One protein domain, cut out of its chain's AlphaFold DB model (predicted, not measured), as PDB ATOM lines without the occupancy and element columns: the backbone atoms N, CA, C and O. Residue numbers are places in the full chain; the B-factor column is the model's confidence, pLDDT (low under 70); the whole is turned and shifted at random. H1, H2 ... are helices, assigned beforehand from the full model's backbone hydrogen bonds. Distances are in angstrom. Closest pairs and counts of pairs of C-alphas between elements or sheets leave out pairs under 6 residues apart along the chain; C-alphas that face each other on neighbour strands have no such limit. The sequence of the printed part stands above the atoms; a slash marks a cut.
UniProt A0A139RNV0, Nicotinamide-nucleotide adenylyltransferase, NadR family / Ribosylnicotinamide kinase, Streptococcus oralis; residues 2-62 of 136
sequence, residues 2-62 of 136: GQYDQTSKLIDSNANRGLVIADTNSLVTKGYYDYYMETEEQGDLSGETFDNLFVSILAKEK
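Overview. This is residues 2 to 62 of the 136 residues of the protein "Nicotinamide-nucleotide adenylyltransferase, NadR family / Ribosylnicotinamide kinase" of Streptococcus oralis (UniProt A0A139RNV0). A loose rod of two lengths set nearly end to end: a helical hairpin of H2 and H3, and beyond its open end the helix H1, whose first residues lie near the place where the hairpin's two helices touch. H1 runs away from the hairpin, and the long link of residues 12 to 25 turns at the far end and folds back to H2; residues 13 to 18 stick out at that end, residues 39 to 46 at the other. The printed part has 61 residues with three named helices, in the order H1, H2, H3, and no named strand; its class is all helix. The radius of gyration of the C-alphas is 14.3 A, and the spans are 46 by 18 by 13 A.

Along the chain. H1, residues 2 to 11, begins at C-alpha 2 at (283.764, 225.567, 417.657) and measures 14.5 A from first to last C-alpha. H2, residues 26 to 37, begins at C-alpha 26 at (278.081, 224.956, 423.948) and measures 15.9 A. H3, residues 44 to 58, is the longest helix at 21.5 A and ends at C-alpha 58 at (272.972, 228.322, 423.473).

Arrangement. H1 and H2 are close but not clearly touching, and the closest C-alphas are those of Gln 3 and Ser 26, 6.4 A apart. They run opposite ways at a shallow tilt of 15 degrees. H1 and H3 are close but not clearly touching, with the closest C-alphas those of Tyr 4 and Ile 57, 7.3 A apart. These two run the same way at a shallow tilt of 9 degrees. H2 and H3 touch and form a helical hairpin; they run opposite ways at a shallow tilt of 18 degrees. H2 touches H3 with residues 26 to 30 alone, and H3 touches H2 with residues 54 to 58 alone; the closest C-alphas of the two helices are those of Ser 26 and Leu 58, 6.1 A apart. In H1, H2 and H3 every O i to N i+4 pair is within hydrogen-bond range.

Size, cuts and confidence. The two C-alphas farthest apart are those of Arg 17 and Glu 41, 45.9 A. Without the stretches that stand free, the body has 47 residues and spans 35 by 18 by 14 A. The link from H1 to H2, 14 residues, is long; the link from H2 to H3, 6 residues, is short. The printed part has no cut. The mean pLDDT of the printed part is 79.4, and 14 residues are under 70: residues 3, 5, 8, 11, 14 and 38 to 46.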
ATOM      1  N   GLY A   2     283.518 226.611 418.662       70.25
ATOM      2  CA  GLY A   2     283.764 225.567 417.657       70.25
ATOM      3  C   GLY A   2     282.664 224.509 417.537       70.25
ATOM      4  O   GLY A   2     282.357 224.114 416.419       70.25
ATOM      5  N   GLN A   3     282.023 224.116 418.645       68.81
ATOM      6  CA  GLN A   3     281.013 223.048 418.634       68.81
ATOM      7  C   GLN A   3     279.701 223.431 417.938       68.81
ATOM      8  O   GLN A   3     279.160 222.648 417.154       68.81
ATOM      9  N   TYR A   4     279.225 224.665 418.137       70.94
ATOM     10  CA  TYR A   4     278.077 225.193 417.394       70.94
ATOM     11  C   TYR A   4     278.364 225.212 415.884       70.94
ATOM     12  O   TYR A   4     277.557 224.737 415.085       70.94
ATOM     13  N   ASP A   5     279.549 225.689 415.489       69.38
ATOM     14  CA  ASP A   5     279.938 225.770 414.077       69.38
ATOM     15  C   ASP A   5     280.125 224.378 413.442       69.38
ATOM     16  O   ASP A   5     279.807 224.187 412.267       69.38
ATOM     17  N   GLN A   6     280.632 223.396 414.198       72.94
ATOM     18  CA  GLN A   6     280.745 222.003 413.752       72.94
ATOM     19  C   GLN A   6     279.367 221.361 413.562       72.94
ATOM     20  O   GLN A   6     279.112 220.770 412.511       72.94
ATOM     21  N   THR A   7     278.460 221.545 414.523       73.31
ATOM     22  CA  THR A   7     277.091 221.017 414.452       73.31
ATOM     23  C   THR A   7     276.313 221.639 413.293       73.31
ATOM     24  O   THR A   7     275.710 220.914 412.504       73.31
ATOM     25  N   SER A   8     276.383 222.964 413.112       68.50
ATOM     26  CA  SER A   8     275.715 223.651 411.996       68.50
ATOM     27  C   SER A   8     276.168 223.099 410.642       68.50
ATOM     28  O   SER A   8     275.341 222.813 409.781       68.50
ATOM     29  N   LYS A   9     277.475 222.866 410.462       77.00
ATOM     30  CA  LYS A   9     278.007 222.270 409.226       77.00
ATOM     31  C   LYS A   9     277.512 220.845 408.988       77.00
ATOM     32  O   LYS A   9     277.340 220.468 407.835       77.00
ATOM     33  N   LEU A  10     277.316 220.052 410.044       70.75
ATOM     34  CA  LEU A  10     276.762 218.699 409.937       70.75
ATOM     35  C   LEU A  10     275.291 218.735 409.509       70.75
ATOM     36  O   LEU A  10     274.921 218.001 408.591       70.75
ATOM     37  N   ILE A  11     274.494 219.622 410.115       68.62
ATOM     38  CA  ILE A  11     273.080 219.842 409.770       68.62
ATOM     39  C   ILE A  11     272.932 220.230 408.297       68.62
ATOM     40  O   ILE A  11     272.122 219.627 407.593       68.62
ATOM     41  N   ASP A  12     273.753 221.167 407.825       71.62
ATOM     42  CA  ASP A  12     273.702 221.686 406.453       71.62
ATOM     43  C   ASP A  12     274.395 220.772 405.421       71.62
ATOM     44  O   ASP A  12     274.435 221.079 404.227       71.62
ATOM     45  N   SER A  13     274.981 219.650 405.851       75.81
ATOM     46  CA  SER A  13     275.710 218.755 404.954       75.81
ATOM     47  C   SER A  13     274.774 217.877 404.118       75.81
ATOM     48  O   SER A  13     273.772 217.356 404.598       75.81
ATOM     49  N   ASN A  14     275.186 217.570 402.883       69.38
ATOM     50  CA  ASN A  14     274.499 216.592 402.023       69.38
ATOM     51  C   ASN A  14     274.502 215.154 402.591       69.38
ATOM     52  O   ASN A  14     273.888 214.263 402.007       69.38
ATOM     53  N   ALA A  15     275.235 214.905 403.683       71.50
ATOM     54  CA  ALA A  15     275.250 213.627 404.385       71.50
ATOM     55  C   ALA A  15     274.113 213.505 405.413       71.50
ATOM     56  O   ALA A  15     273.825 212.390 405.851       71.50
ATOM     57  N   ASN A  16     273.461 214.616 405.775       70.25
ATOM     58  CA  ASN A  16     272.330 214.617 406.690       70.25
ATOM     59  C   ASN A  16     271.140 213.872 406.062       70.25
ATOM     60  O   ASN A  16     270.679 214.199 404.968       70.25
ATOM     61  N   ARG A  17     270.647 212.851 406.767       74.50
ATOM     62  CA  ARG A  17     269.491 212.035 406.360       74.50
ATOM     63  C   ARG A  17     268.250 212.283 407.220       74.50
ATOM     64  O   ARG A  17     267.343 211.461 407.211       74.50
ATOM     65  N   GLY A  18     268.221 213.394 407.957       80.88
ATOM     66  CA  GLY A  18     267.145 213.750 408.884       80.88
ATOM     67  C   GLY A  18     267.471 213.507 410.361       80.88
ATOM     68  O   GLY A  18     266.606 213.748 411.193       80.88
ATOM     69  N   LEU A  19     268.692 213.060 410.687       84.12
ATOM     70  CA  LEU A  19     269.223 212.914 412.050       84.12
ATOM     71  C   LEU A  19     270.649 213.459 412.100       84.12
ATOM     72  O   LEU A  19     271.486 213.070 411.280       84.12
ATOM     73  N   VAL A  20     270.943 214.283 413.103       87.19
ATOM     74  CA  VAL A  20     272.305 214.691 413.449       87.19
ATOM     75  C   VAL A  20     272.561 214.341 414.907       87.19
ATOM     76  O   VAL A  20     271.817 214.753 415.789       87.19
ATOM     77  N   ILE A  21     273.633 213.587 415.148       88.56
ATOM     78  CA  ILE A  21     274.179 213.343 416.484       88.56
ATOM     79  C   ILE A  21     275.409 214.239 416.625       88.56
ATOM     80  O   ILE A  21     276.282 214.219 415.753       88.56
ATOM     81  N   ALA A  22     275.461 215.035 417.693       88.56
ATOM     82  CA  ALA A  22     276.524 216.003 417.944       88.56
ATOM     83  C   ALA A  22     277.276 215.684 419.243       88.56
ATOM     84  O   ALA A  22     276.667 215.313 420.245       88.56
ATOM     85  N   ASP A  23     278.594 215.867 419.216       84.62
ATOM     86  CA  ASP A  23     279.513 215.669 420.339       84.62
ATOM     87  C   ASP A  23     280.476 216.872 420.407       84.62
ATOM     88  O   ASP A  23     281.384 216.991 419.587       84.62
ATOM     89  N   THR A  24     280.329 217.853 421.298       87.12
ATOM     90  CA  THR A  24     279.303 218.120 422.326       87.12
ATOM     91  C   THR A  24     278.489 219.374 421.939       87.12
ATOM     92  O   THR A  24     278.453 219.755 420.772       87.12
ATOM     93  N   ASN A  25     277.873 220.082 422.900       91.19
ATOM     94  CA  ASN A  25     277.256 221.400 422.680       91.19
ATOM     95  C   ASN A  25     278.004 222.550 423.397       91.19
ATOM     96  O   ASN A  25     279.045 222.342 424.039       91.19
ATOM     97  N   SER A  26     277.489 223.781 423.286       91.50
ATOM     98  CA  SER A  26     278.081 224.956 423.948       91.50
ATOM     99  C   SER A  26     278.008 224.916 425.478       91.50
ATOM    100  O   SER A  26     278.913 225.446 426.124       91.50
ATOM    101  N   LEU A  27     277.019 224.237 426.073       94.06
ATOM    102  CA  LEU A  27     276.922 224.049 427.529       94.06
ATOM    103  C   LEU A  27     278.116 223.270 428.082       94.06
ATOM    104  O   LEU A  27     278.704 223.679 429.079       94.06
ATOM    105  N   VAL A  28     278.544 222.208 427.398       93.25
ATOM    106  CA  VAL A  28     279.751 221.467 427.798       93.25
ATOM    107  C   VAL A  28     281.008 222.332 427.660       93.25
ATOM    108  O   VAL A  28     281.888 222.280 428.514       93.25
ATOM    109  N   THR A  29     281.075 223.189 426.635       90.75
ATOM    110  CA  THR A  29     282.191 224.142 426.478       90.75
ATOM    111  C   THR A  29     282.248 225.131 427.647       90.75
ATOM    112  O   THR A  29     283.332 225.398 428.161       90.75
ATOM    113  N   LYS A  30     281.091 225.642 428.095       92.12
ATOM    114  CA  LYS A  30     280.987 226.484 429.294       92.12
ATOM    115  C   LYS A  30     281.413 225.721 430.551       92.12
ATOM    116  O   LYS A  30     282.192 226.257 431.323       92.12
ATOM    117  N   GLY A  31     281.016 224.458 430.697       91.69
ATOM    118  CA  GLY A  31     281.451 223.622 431.820       91.69
ATOM    119  C   GLY A  31     282.970 223.479 431.902       91.69
ATOM    120  O   GLY A  31     283.544 223.662 432.971       91.69
ATOM    121  N   TYR A  32     283.639 223.210 430.775       89.81
ATOM    122  CA  TYR A  32     285.105 223.184 430.735       89.81
ATOM    123  C   TYR A  32     285.724 224.554 431.027       89.81
ATOM    124  O   TYR A  32     286.721 224.622 431.739       89.81
ATOM    125  N   TYR A  33     285.146 225.636 430.496       89.19
ATOM    126  CA  TYR A  33     285.604 226.991 430.806       89.19
ATOM    127  C   TYR A  33     285.558 227.253 432.314       89.19
ATOM    128  O   TYR A  33     286.567 227.663 432.871       89.19
ATOM    129  N   ASP A  34     284.441 226.948 432.973       88.81
ATOM    130  CA  ASP A  34     284.289 227.130 434.421       88.81
ATOM    131  C   ASP A  34     285.327 226.314 435.182       88.81
ATOM    132  O   ASP A  34     286.070 226.852 435.995       88.81
ATOM    133  N   TYR A  35     285.469 225.034 434.834       86.62
ATOM    134  CA  TYR A  35     286.414 224.148 435.501       86.62
ATOM    135  C   TYR A  35     287.866 224.646 435.435       86.62
ATOM    136  O   TYR A  35     288.573 224.631 436.442       86.62
ATOM    137  N   TYR A  36     288.335 225.073 434.259       83.62
ATOM    138  CA  TYR A  36     289.725 225.504 434.105       83.62
ATOM    139  C   TYR A  36     289.947 226.948 434.565       83.62
ATOM    140  O   TYR A  36     291.003 227.254 435.116       83.62
ATOM    141  N   MET A  37     288.975 227.839 434.356       80.25
ATOM    142  CA  MET A  37     289.150 229.279 434.562       80.25
ATOM    143  C   MET A  37     288.720 229.763 435.947       80.25
ATOM    144  O   MET A  37     289.240 230.782 436.378       80.25
ATOM    145  N   GLU A  38     287.881 229.038 436.700       66.38
ATOM    146  CA  GLU A  38     287.609 229.376 438.114       66.38
ATOM    147  C   GLU A  38     288.877 229.332 438.989       66.38
ATOM    148  O   GLU A  38     288.911 229.918 440.070       66.38
ATOM    149  N   THR A  39     289.939 228.666 438.523       56.50
ATOM    150  CA  THR A  39     291.233 228.598 439.221       56.50
ATOM    151  C   THR A  39     292.197 229.736 438.871       56.50
ATOM    152  O   THR A  39     293.183 229.939 439.581       56.50
ATOM    153  N   GLU A  40     291.922 230.500 437.811       56.28
ATOM    154  CA  GLU A  40     292.740 231.635 437.387       56.28
ATOM    155  C   GLU A  40     292.065 232.949 437.812       56.28
ATOM    156  O   GLU A  40     290.882 233.152 437.557       56.28
ATOM    157  N   GLU A  41     292.799 233.877 438.441       54.38
ATOM    158  CA  GLU A  41     292.312 235.235 438.752       54.38
ATOM    159  C   GLU A  41     292.118 236.058 437.457       54.38
ATOM    160  O   GLU A  41     292.840 237.016 437.177       54.38
ATOM    161  N   GLN A  42     291.162 235.676 436.616       52.84
ATOM    162  CA  GLN A  42     290.779 236.445 435.442       52.84
ATOM    163  C   GLN A  42     289.754 237.497 435.864       52.84
ATOM    164  O   GLN A  42     288.694 237.193 436.403       52.84
ATOM    165  N   GLY A  43     290.101 238.770 435.662       55.31
ATOM    166  CA  GLY A  43     289.269 239.900 436.068       55.31
ATOM    167  C   GLY A  43     287.837 239.825 435.521       55.31
ATOM    168  O   GLY A  43     287.615 239.431 434.372       55.31
ATOM    169  N   ASP A  44     286.903 240.280 436.355       59.78
ATOM    170  CA  ASP A  44     285.429 240.255 436.254       59.78
ATOM    171  C   ASP A  44     284.843 240.430 434.830       59.78
ATOM    172  O   ASP A  44     283.905 239.750 434.423       59.78
ATOM    173  N   LEU A  45     285.444 241.305 434.015       57.78
ATOM    174  CA  LEU A  45     284.959 241.659 432.672       57.78
ATOM    175  C   LEU A  45     285.100 240.531 431.632       57.78
ATOM    176  O   LEU A  45     284.352 240.483 430.651       57.78
ATOM    177  N   SER A  46     286.081 239.643 431.810       68.38
ATOM    178  CA  SER A  46     286.330 238.530 430.882       68.38
ATOM    179  C   SER A  46     285.286 237.419 431.037       68.38
ATOM    180  O   SER A  46     284.752 236.944 430.031       68.38
ATOM    181  N   GLY A  47     284.915 237.104 432.283       74.75
ATOM    182  CA  GLY A  47     283.856 236.152 432.615       74.75
ATOM    183  C   GLY A  47     282.489 236.605 432.106       74.75
ATOM    184  O   GLY A  47     281.834 235.865 431.376       74.75
ATOM    185  N   GLU A  48     282.102 237.858 432.368       80.56
ATOM    186  CA  GLU A  48     280.811 238.395 431.906       80.56
ATOM    187  C   GLU A  48     280.700 238.400 430.369       80.56
ATOM    188  O   GLU A  48     279.652 238.086 429.793       80.56
ATOM    189  N   THR A  49     281.793 238.719 429.669       84.50
ATOM    190  CA  THR A  49     281.817 238.680 428.198       84.50
ATOM    191  C   THR A  49     281.624 237.255 427.677       84.50
ATOM    192  O   THR A  49     280.869 237.042 426.721       84.50
ATOM    193  N   PHE A  50     282.282 236.273 428.299       86.44
ATOM    194  CA  PHE A  50     282.146 234.869 427.924       86.44
ATOM    195  C   PHE A  50     280.733 234.341 428.195       86.44
ATOM    196  O   PHE A  50     280.155 233.686 427.328       86.44
ATOM    197  N   ASP A  51     280.141 234.689 429.335       88.06
ATOM    198  CA  ASP A  51     278.791 234.269 429.715       88.06
ATOM    199  C   ASP A  51     277.733 234.793 428.746       88.06
ATOM    200  O   ASP A  51     276.866 234.045 428.287       88.06
ATOM    201  N   ASN A  52     277.846 236.061 428.347       89.25
ATOM    202  CA  ASN A  52     276.960 236.649 427.345       89.25
ATOM    203  C   ASN A  52     277.095 235.963 425.975       89.25
ATOM    204  O   ASN A  52     276.093 235.734 425.284       89.25
ATOM    205  N   LEU A  53     278.321 235.601 425.578       89.44
ATOM    206  CA  LEU A  53     278.565 234.837 424.354       89.44
ATOM    207  C   LEU A  53     277.970 233.426 424.449       89.44
ATOM    208  O   LEU A  53     277.332 232.974 423.498       89.44
ATOM    209  N   PHE A  54     278.151 232.753 425.585       92.44
ATOM    210  CA  PHE A  54     277.585 231.438 425.864       92.44
ATOM    211  C   PHE A  54     276.059 231.451 425.733       92.44
ATOM    212  O   PHE A  54     275.522 230.704 424.915       92.44
ATOM    213  N   VAL A  55     275.363 232.349 426.440       91.56
ATOM    214  CA  VAL A  55     273.895 232.461 426.379       91.56
ATOM    215  C   VAL A  55     273.421 232.724 424.948       91.56
ATOM    216  O   VAL A  55     272.456 232.115 424.483       91.56
ATOM    217  N   SER A  56     274.128 233.587 424.214       90.50
ATOM    218  CA  SER A  56     273.794 233.923 422.825       90.50
ATOM    219  C   SER A  56     273.941 232.747 421.858       90.50
ATOM    220  O   SER A  56     273.228 232.689 420.854       90.50
ATOM    221  N   ILE A  57     274.890 231.843 422.110       89.50
ATOM    222  CA  ILE A  57     275.102 230.641 421.294       89.50
ATOM    223  C   ILE A  57     274.087 229.572 421.675       89.50
ATOM    224  O   ILE A  57     273.425 229.038 420.788       89.50
ATOM    225  N   LEU A  58     273.904 229.325 422.972       92.06
ATOM    226  CA  LEU A  58     272.972 228.322 423.473       92.06
ATOM    227  C   LEU A  58     271.541 228.587 422.986       92.06
ATOM    228  O   LEU A  58     270.861 227.669 422.549       92.06
ATOM    229  N   ALA A  59     271.111 229.853 422.957       89.75
ATOM    230  CA  ALA A  59     269.789 230.243 422.458       89.75
ATOM    231  C   ALA A  59     269.559 229.949 420.961       89.75
ATOM    232  O   ALA A  59     268.418 229.972 420.497       89.75
ATOM    233  N   LYS A  60     270.625 229.721 420.182       90.06
ATOM    234  CA  LYS A  60     270.537 229.355 418.757       90.06
ATOM    235  C   LYS A  60     270.546 227.849 418.538       90.06
ATOM    236  O   LYS A  60     270.197 227.407 417.444       90.06
ATOM    237  N   GLU A  61     270.963 227.077 419.533       90.62
ATOM    238  CA  GLU A  61     270.939 225.626 419.458       90.62
ATOM    239  C   GLU A  61     269.497 225.121 419.572       90.62
ATOM    240  O   GLU A  61     268.704 225.607 420.380       90.62
ATOM    241  N   LYS A  62     269.147 224.145 418.736       89.94
ATOM    242  CA  LYS A  62     267.847 223.476 418.761       89.94
ATOM    243  C   LYS A  62     268.106 221.990 418.904       89.94
ATOM    244  O   LYS A  62     268.620 221.373 417.976       89.94
TER     245      LYS A  62